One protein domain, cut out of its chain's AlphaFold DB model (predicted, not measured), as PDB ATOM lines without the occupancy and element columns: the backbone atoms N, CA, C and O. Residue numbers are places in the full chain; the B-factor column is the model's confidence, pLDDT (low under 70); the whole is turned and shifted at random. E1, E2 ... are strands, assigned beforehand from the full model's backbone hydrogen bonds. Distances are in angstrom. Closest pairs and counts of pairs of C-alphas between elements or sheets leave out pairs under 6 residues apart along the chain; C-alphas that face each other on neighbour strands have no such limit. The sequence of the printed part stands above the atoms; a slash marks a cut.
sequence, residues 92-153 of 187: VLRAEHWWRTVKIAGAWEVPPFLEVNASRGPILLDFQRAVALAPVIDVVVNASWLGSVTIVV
ATOM      1  N   VAL A  92       9.942  -5.384   4.855       93.31
ATOM      2  CA  VAL A  92      10.281  -4.217   4.040       93.31
ATOM      3  C   VAL A  92      10.283  -4.539   2.550       93.31
ATOM      4  O   VAL A  92      11.043  -5.379   2.070       93.31
ATOM      5  N   LEU A  93       9.480  -3.791   1.803       94.00
ATOM      6  CA  LEU A  93       9.302  -3.903   0.364       94.00
ATOM      7  C   LEU A  93       9.883  -2.659  -0.307       94.00
ATOM      8  O   LEU A  93       9.513  -1.535   0.030       94.00
ATOM      9  N   ARG A  94      10.813  -2.836  -1.250       93.50
ATOM     10  CA  ARG A  94      11.541  -1.726  -1.885       93.50
ATOM     11  C   ARG A  94      11.405  -1.739  -3.399       93.50
ATOM     12  O   ARG A  94      11.608  -2.762  -4.044       93.50
ATOM     13  N   ALA A  95      11.129  -0.566  -3.960       91.44
ATOM     14  CA  ALA A  95      11.344  -0.312  -5.374       91.44
ATOM     15  C   ALA A  95      12.836  -0.079  -5.626       91.44
ATOM     16  O   ALA A  95      13.488   0.687  -4.914       91.44
ATOM     17  N   GLU A  96      13.375  -0.725  -6.653       87.88
ATOM     18  CA  GLU A  96      14.789  -0.595  -7.020       87.88
ATOM     19  C   GLU A  96      14.999   0.460  -8.111       87.88
ATOM     20  O   GLU A  96      15.998   1.184  -8.102       87.88
ATOM     21  N   HIS A  97      14.035   0.579  -9.028       89.00
ATOM     22  CA  HIS A  97      14.162   1.356 -10.255       89.00
ATOM     23  C   HIS A  97      12.859   2.063 -10.631       89.00
ATOM     24  O   HIS A  97      11.778   1.489 -10.507       89.00
ATOM     25  N   TRP A  98      12.962   3.281 -11.170       86.56
ATOM     26  CA  TRP A  98      11.789   4.129 -11.413       86.56
ATOM     27  C   TRP A  98      11.022   3.756 -12.686       86.56
ATOM     28  O   TRP A  98       9.821   3.986 -12.778       86.56
ATOM     29  N   TRP A  99      11.694   3.127 -13.650       87.94
ATOM     30  CA  TRP A  99      11.105   2.683 -14.919       87.94
ATOM     31  C   TRP A  99      10.373   1.338 -14.825       87.94
ATOM     32  O   TRP A  99       9.817   0.874 -15.821       87.94
ATOM     33  N   ARG A 100      10.396   0.669 -13.665       91.31
ATOM     34  CA  ARG A 100       9.786  -0.650 -13.487       91.31
ATOM     35  C   ARG A 100       8.920  -0.687 -12.239       91.31
ATOM     36  O   ARG A 100       9.397  -0.440 -11.139       91.31
ATOM     37  N   THR A 101       7.674  -1.114 -12.411       92.75
ATOM     38  CA  THR A 101       6.785  -1.399 -11.285       92.75
ATOM     39  C   THR A 101       7.171  -2.708 -10.612       92.75
ATOM     40  O   THR A 101       7.174  -3.764 -11.249       92.75
ATOM     41  N   VAL A 102       7.453  -2.655  -9.311       94.88
ATOM     42  CA  VAL A 102       7.549  -3.858  -8.478       94.88
ATOM     43  C   VAL A 102       6.133  -4.323  -8.169       94.88
ATOM     44  O   VAL A 102       5.364  -3.606  -7.535       94.88
ATOM     45  N   LYS A 103       5.769  -5.513  -8.649       95.25
ATOM     46  CA  LYS A 103       4.454  -6.112  -8.411       95.25
ATOM     47  C   LYS A 103       4.584  -7.284  -7.448       95.25
ATOM     48  O   LYS A 103       5.288  -8.241  -7.758       95.25
ATOM     49  N   ILE A 104       3.858  -7.222  -6.337       95.50
ATOM     50  CA  ILE A 104       3.728  -8.308  -5.364       95.50
ATOM     51  C   ILE A 104       2.286  -8.790  -5.424       95.50
ATOM     52  O   ILE A 104       1.362  -8.013  -5.197       95.50
ATOM     53  N   ALA A 105       2.097 -10.040  -5.830       94.25
ATOM     54  CA  ALA A 105       0.790 -10.619  -6.111       94.25
ATOM     55  C   ALA A 105       0.823 -12.140  -5.930       94.25
ATOM     56  O   ALA A 105       1.890 -12.753  -5.950       94.25
ATOM     57  N   GLY A 106      -0.356 -12.756  -5.845       92.50
ATOM     58  CA  GLY A 106      -0.511 -14.206  -5.698       92.50
ATOM     59  C   GLY A 106      -0.883 -14.610  -4.274       92.50
ATOM     60  O   GLY A 106      -1.368 -13.784  -3.509       92.50
ATOM     61  N   ALA A 107      -0.682 -15.885  -3.940       92.19
ATOM     62  CA  ALA A 107      -0.964 -16.446  -2.615       92.19
ATOM     63  C   ALA A 107       0.234 -16.289  -1.672       92.19
ATOM     64  O   ALA A 107       0.745 -17.266  -1.137       92.19
ATOM     65  N   TRP A 108       0.722 -15.057  -1.545       92.62
ATOM     66  CA  TRP A 108       1.764 -14.735  -0.580       92.62
ATOM     67  C   TRP A 108       1.149 -14.558   0.809       92.62
ATOM     68  O   TRP A 108       0.007 -14.105   0.935       92.62
ATOM     69  N   GLU A 109       1.901 -14.946   1.832       92.06
ATOM     70  CA  GLU A 109       1.528 -14.734   3.226       92.06
ATOM     71  C   GLU A 109       1.819 -13.283   3.597       92.06
ATOM     72  O   GLU A 109       2.945 -12.803   3.445       92.06
ATOM     73  N   VAL A 110       0.785 -12.574   4.040       93.56
ATOM     74  CA  VAL A 110       0.888 -11.166   4.407       93.56
ATOM     75  C   VAL A 110       1.009 -11.055   5.918       93.56
ATOM     76  O   VAL A 110       0.035 -11.354   6.618       93.56
ATOM     77  N   PRO A 111       2.163 -10.606   6.425       91.62
ATOM     78  CA  PRO A 111       2.348 -10.401   7.847       91.62
ATOM     79  C   PRO A 111       1.651  -9.111   8.333       91.62
ATOM     80  O   PRO A 111       1.310  -8.257   7.510       91.62
ATOM     81  N   PRO A 112       1.426  -8.956   9.654       83.88
ATOM     82  CA  PRO A 112       0.730  -7.802  10.223       83.88
ATOM     83  C   PRO A 112       1.442  -6.465   9.995       83.88
ATOM     84  O   PRO A 112       0.761  -5.452   9.928       83.88
ATOM     85  N   PHE A 113       2.770  -6.432   9.834       85.31
ATOM     86  CA  PHE A 113       3.526  -5.184   9.689       85.31
ATOM     87  C   PHE A 113       4.310  -5.134   8.371       85.31
ATOM     88  O   PHE A 113       5.224  -5.928   8.127       85.31
ATOM     89  N   LEU A 114       3.977  -4.164   7.518       91.75
ATOM     90  CA  LEU A 114       4.625  -3.912   6.229       91.75
ATOM     91  C   LEU A 114       5.247  -2.511   6.191       91.75
ATOM     92  O   LEU A 114       4.611  -1.528   6.562       91.75
ATOM     93  N   GLU A 115       6.448  -2.399   5.620       90.50
ATOM     94  CA  GLU A 115       7.047  -1.107   5.265       90.50
ATOM     95  C   GLU A 115       7.306  -1.043   3.755       90.50
ATOM     96  O   GLU A 115       8.098  -1.803   3.200       90.50
ATOM     97  N   VAL A 116       6.651  -0.113   3.066       94.44
ATOM     98  CA  VAL A 116       6.669   0.004   1.607       94.44
ATOM     99  C   VAL A 116       7.442   1.247   1.194       94.44
ATOM    100  O   VAL A 116       6.974   2.374   1.328       94.44
ATOM    101  N   ASN A 117       8.628   1.042   0.635       93.44
ATOM    102  CA  ASN A 117       9.530   2.090   0.177       93.44
ATOM    103  C   ASN A 117       9.473   2.228  -1.349       93.44
ATOM    104  O   ASN A 117      10.203   1.557  -2.085       93.44
ATOM    105  N   ALA A 118       8.630   3.141  -1.822       91.56
ATOM    106  CA  ALA A 118       8.440   3.462  -3.234       91.56
ATOM    107  C   ALA A 118       9.274   4.663  -3.713       91.56
ATOM    108  O   ALA A 118       9.154   5.087  -4.855       91.56
ATOM    109  N   SER A 119      10.164   5.221  -2.888       88.88
ATOM    110  CA  SER A 119      10.943   6.427  -3.226       88.88
ATOM    111  C   SER A 119      11.789   6.343  -4.506       88.88
ATOM    112  O   SER A 119      12.223   7.381  -5.005       88.88
ATOM    113  N   ARG A 120      12.049   5.137  -5.024       89.62
ATOM    114  CA  ARG A 120      12.827   4.893  -6.250       89.62
ATOM    115  C   ARG A 120      12.002   4.324  -7.403       89.62
ATOM    116  O   ARG A 120      12.594   4.009  -8.425       89.62
ATOM    117  N   GLY A 121      10.686   4.182  -7.261       92.31
ATOM    118  CA  GLY A 121       9.829   3.670  -8.326       92.31
ATOM    119  C   GLY A 121       8.482   3.134  -7.847       92.31
ATOM    120  O   GLY A 121       8.240   3.028  -6.645       92.31
ATOM    121  N   PRO A 122       7.585   2.797  -8.784       94.25
ATOM    122  CA  PRO A 122       6.232   2.377  -8.451       94.25
ATOM    123  C   PRO A 122       6.176   0.963  -7.847       94.25
ATOM    124  O   PRO A 122       6.880   0.050  -8.284       94.25
ATOM    125  N   ILE A 123       5.282   0.767  -6.875       96.25
ATOM    126  CA  ILE A 123       4.979  -0.528  -6.249       96.25
ATOM    127  C   ILE A 123       3.479  -0.811  -6.363       96.25
ATOM    128  O   ILE A 123       2.646   0.038  -6.043       96.25
ATOM    129  N   LEU A 124       3.135  -2.024  -6.794       95.50
ATOM    130  CA  LEU A 124       1.776  -2.558  -6.787       95.50
ATOM    131  C   LEU A 124       1.709  -3.732  -5.809       95.50
ATOM    132  O   LEU A 124       2.326  -4.772  -6.051       95.50
ATOM    133  N   LEU A 125       0.926  -3.569  -4.747       96.62
ATOM    134  CA  LEU A 125       0.587  -4.632  -3.811       96.62
ATOM    135  C   LEU A 125      -0.814  -5.146  -4.119       96.62
ATOM    136  O   LEU A 125      -1.799  -4.416  -4.009       96.62
ATOM    137  N   ASP A 126      -0.890  -6.404  -4.523       95.50
ATOM    138  CA  ASP A 126      -2.127  -7.093  -4.853       95.50
ATOM    139  C   ASP A 126      -2.427  -8.143  -3.777       95.50
ATOM    140  O   ASP A 126      -1.776  -9.189  -3.683       95.50
ATOM    141  N   PHE A 127      -3.429  -7.837  -2.955       95.25
ATOM    142  CA  PHE A 127      -3.910  -8.686  -1.871       95.25
ATOM    143  C   PHE A 127      -5.067  -9.592  -2.317       95.25
ATOM    144  O   PHE A 127      -5.584 -10.355  -1.507       95.25
ATOM    145  N   GLN A 128      -5.498  -9.558  -3.587       94.62
ATOM    146  CA  GLN A 128      -6.709 -10.268  -4.024       94.62
ATOM    147  C   GLN A 128      -6.631 -11.788  -3.842       94.62
ATOM    148  O   GLN A 128      -7.661 -12.446  -3.714       94.62
ATOM    149  N   ARG A 129      -5.418 -12.344  -3.879       93.19
ATOM    150  CA  ARG A 129      -5.147 -13.775  -3.679       93.19
ATOM    151  C   ARG A 129      -4.305 -14.050  -2.437       93.19
ATOM    152  O   ARG A 129      -3.951 -15.205  -2.228       93.19
ATOM    153  N   ALA A 130      -3.957 -13.013  -1.682       92.81
ATOM    154  CA  ALA A 130      -3.014 -13.114  -0.582       92.81
ATOM    155  C   ALA A 130      -3.660 -13.768   0.646       92.81
ATOM    156  O   ALA A 130      -4.878 -13.702   0.827       92.81
ATOM    157  N   VAL A 131      -2.838 -14.396   1.482       90.88
ATOM    158  CA  VAL A 131      -3.273 -15.021   2.734       90.88
ATOM    159  C   VAL A 131      -2.850 -14.105   3.874       90.88
ATOM    160  O   VAL A 131      -1.662 -13.985   4.161       90.88
ATOM    161  N   ALA A 132      -3.807 -13.415   4.492       88.25
ATOM    162  CA  ALA A 132      -3.521 -12.563   5.640       88.25
ATOM    163  C   ALA A 132      -3.221 -13.420   6.868       88.25
ATOM    164  O   ALA A 132      -4.022 -14.276   7.240       88.25
ATOM    165  N   LEU A 133      -2.073 -13.167   7.490       85.88
ATOM    166  CA  LEU A 133      -1.671 -13.833   8.721       85.88
ATOM    167  C   LEU A 133      -2.384 -13.246   9.949       85.88
ATOM    168  O   LEU A 133      -2.621 -13.954  10.922       85.88
ATOM    169  N   ALA A 134      -2.776 -11.972   9.877       78.94
ATOM    170  CA  ALA A 134      -3.462 -11.238  10.932       78.94
ATOM    171  C   ALA A 134      -4.748 -10.568  10.406       78.94
ATOM    172  O   ALA A 134      -4.844 -10.272   9.212       78.94
ATOM    173  N   PRO A 135      -5.740 -10.292  11.277       74.81
ATOM    174  CA  PRO A 135      -6.970  -9.595  10.887       74.81
ATOM    175  C   PRO A 135      -6.744  -8.124  10.505       74.81
ATOM    176  O   PRO A 135      -7.561  -7.547   9.788       74.81
ATOM    177  N   VAL A 136      -5.654  -7.520  10.985       80.19
ATOM    178  CA  VAL A 136      -5.233  -6.150  10.674       80.19
ATOM    179  C   VAL A 136      -3.810  -6.203  10.129       80.19
ATOM    180  O   VAL A 136      -2.978  -6.946  10.646       80.19
ATOM    181  N   ILE A 137      -3.558  -5.433   9.070       84.69
ATOM    182  CA  ILE A 137      -2.240  -5.271   8.458       84.69
ATOM    183  C   ILE A 137      -1.919  -3.778   8.462       84.69
ATOM    184  O   ILE A 137      -2.561  -3.002   7.750       84.69
ATOM    185  N   ASP A 138      -0.926  -3.392   9.249       83.62
ATOM    186  CA  ASP A 138      -0.377  -2.047   9.297       83.62
ATOM    187  C   ASP A 138       0.645  -1.864   8.174       83.62
ATOM    188  O   ASP A 138       1.609  -2.622   8.029       83.62
ATOM    189  N   VAL A 139       0.421  -0.843   7.346       86.94
ATOM    190  CA  VAL A 139       1.259  -0.552   6.180       86.94
ATOM    191  C   VAL A 139       1.824   0.853   6.291       86.94
ATOM    192  O   VAL A 139       1.123   1.842   6.077       86.94
ATOM    193  N   VAL A 140       3.124   0.944   6.557       87.00
ATOM    194  CA  VAL A 140       3.866   2.206   6.498       87.00
ATOM    195  C   VAL A 140       4.313   2.442   5.062       87.00
ATOM    196  O   VAL A 140       4.974   1.594   4.462       87.00
ATOM    197  N   VAL A 141       3.966   3.595   4.491       88.38
ATOM    198  CA  VAL A 141       4.304   3.938   3.105       88.38
ATOM    199  C   VAL A 141       5.266   5.117   3.057       88.38
ATOM    200  O   VAL A 141       4.919   6.235   3.423       88.38
ATOM    201  N   ASN A 142       6.450   4.871   2.501       87.19
ATOM    202  CA  ASN A 142       7.465   5.869   2.202       87.19
ATOM    203  C   ASN A 142       7.554   6.048   0.683       87.19
ATOM    204  O   ASN A 142       8.126   5.216  -0.027       87.19
ATOM    205  N   ALA A 143       6.979   7.132   0.167       85.81
ATOM    206  CA  ALA A 143       7.022   7.471  -1.252       85.81
ATOM    207  C   ALA A 143       7.574   8.887  -1.460       85.81
ATOM    208  O   ALA A 143       7.277   9.808  -0.704       85.81
ATOM    209  N   SER A 144       8.378   9.051  -2.509       82.19
ATOM    210  CA  SER A 144       8.838  10.351  -3.004       82.19
ATOM    211  C   SER A 144       8.011  10.755  -4.230       82.19
ATOM    212  O   SER A 144       7.199   9.975  -4.723       82.19
ATOM    213  N   TRP A 145       8.250  11.945  -4.783       77.88
ATOM    214  CA  TRP A 145       7.590  12.409  -6.012       77.88
ATOM    215  C   TRP A 145       7.818  11.503  -7.241       77.88
ATOM    216  O   TRP A 145       7.062  11.581  -8.204       77.88
ATOM    217  N   LEU A 146       8.845  10.643  -7.210       74.38
ATOM    218  CA  LEU A 146       9.171   9.673  -8.264       74.38
ATOM    219  C   LEU A 146       8.481   8.310  -8.079       74.38
ATOM    220  O   LEU A 146       8.649   7.410  -8.903       74.38
ATOM    221  N   GLY A 147       7.771   8.138  -6.966       82.75
ATOM    222  CA  GLY A 147       7.210   6.877  -6.514       82.75
ATOM    223  C   GLY A 147       5.698   6.918  -6.392       82.75
ATOM    224  O   GLY A 147       5.102   7.951  -6.097       82.75
ATOM    225  N   SER A 148       5.068   5.763  -6.561       89.69
ATOM    226  CA  SER A 148       3.662   5.574  -6.220       89.69
ATOM    227  C   SER A 148       3.452   4.194  -5.619       89.69
ATOM    228  O   SER A 148       4.140   3.234  -5.971       89.69
ATOM    229  N   VAL A 149       2.502   4.095  -4.693       93.06
ATOM    230  CA  VAL A 149       2.076   2.820  -4.118       93.06
ATOM    231  C   VAL A 149       0.618   2.614  -4.477       93.06
ATOM    232  O   VAL A 149      -0.234   3.438  -4.158       93.06
ATOM    233  N   THR A 150       0.336   1.513  -5.167       93.88
ATOM    234  CA  THR A 150      -1.028   1.063  -5.442       93.88
ATOM    235  C   THR A 150      -1.302  -0.173  -4.605       93.88
ATOM    236  O   THR A 150      -0.580  -1.161  -4.716       93.88
ATOM    237  N   ILE A 151      -2.348  -0.123  -3.785       94.06
ATOM    238  CA  ILE A 151      -2.790  -1.240  -2.948       94.06
ATOM    239  C   ILE A 151      -4.150  -1.705  -3.460       94.06
ATOM    240  O   ILE A 151      -5.093  -0.919  -3.536       94.06
ATOM    241  N   VAL A 152      -4.246  -2.981  -3.821       94.75
ATOM    242  CA  VAL A 152      -5.487  -3.622  -4.258       94.75
ATOM    243  C   VAL A 152      -5.897  -4.628  -3.198       94.75
ATOM    244  O   VAL A 152      -5.212  -5.627  -3.003       94.75
ATOM    245  N   VAL A 153      -7.019  -4.375  -2.527       93.38
ATOM    246  CA  VAL A 153      -7.561  -5.262  -1.489       93.38
ATOM    247  C   VAL A 153      -8.697  -6.140  -2.032       93.38
ATOM    248  O   VAL A 153      -9.424  -5.711  -2.937       93.38
TER     249      VAL A 153
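AT A GLANCE: This is residues 92 to 153 of the 187 residues of the protein "DUF1707 domain-containing protein" of Brevilactibacter coleopterorum (UniProt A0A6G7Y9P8). With little regular structure, the chain winds in stacked turns, a short solenoid with parallel sheet E1 E3 E5 on one side and parallel sheet E2 E4 E6 on the other. The 62 printed residues hold six named strands, E1 to E6 in order, 24 residues, all strand. The whole is compact, radius of gyration of the C-alphas 11.3 A, and spans 31 by 19 by 15 A.

IN THESE COORDINATES: E1 is residues 92 to 94, from C-alpha 92 (10.281, -4.217, 4.040); E3 is 113 to 117, 13.4 A long; E5 is 138 to 142, 13.2 A. E2 is 102 to 104, E4 123 to 126, E6 149 to 152, to C-alpha 152 (-5.487, -3.622, -4.258).

HOW THE PARTS SIT: Within hydrogen-bond range are N 93 and O 115 of E1 and E3, 2.8 A; N 114 and O 138 of E3 and E5, 2.9 A; N 104 and O 124 of E2 and E4, 2.9 A; N 125 and O 150 of E4 and E6, 2.8 A. The closest C-alphas of E5 and E6 are Val 141 and Val 149, 7.6 A. E2 and E5 are apart.

THE WHOLE: The farthest C-alphas, Trp 99 and Pro 135, are 33.8 A apart. The printed part has no cut; the link E4 to E5 is long; no printed residue is under 70 pLDDT.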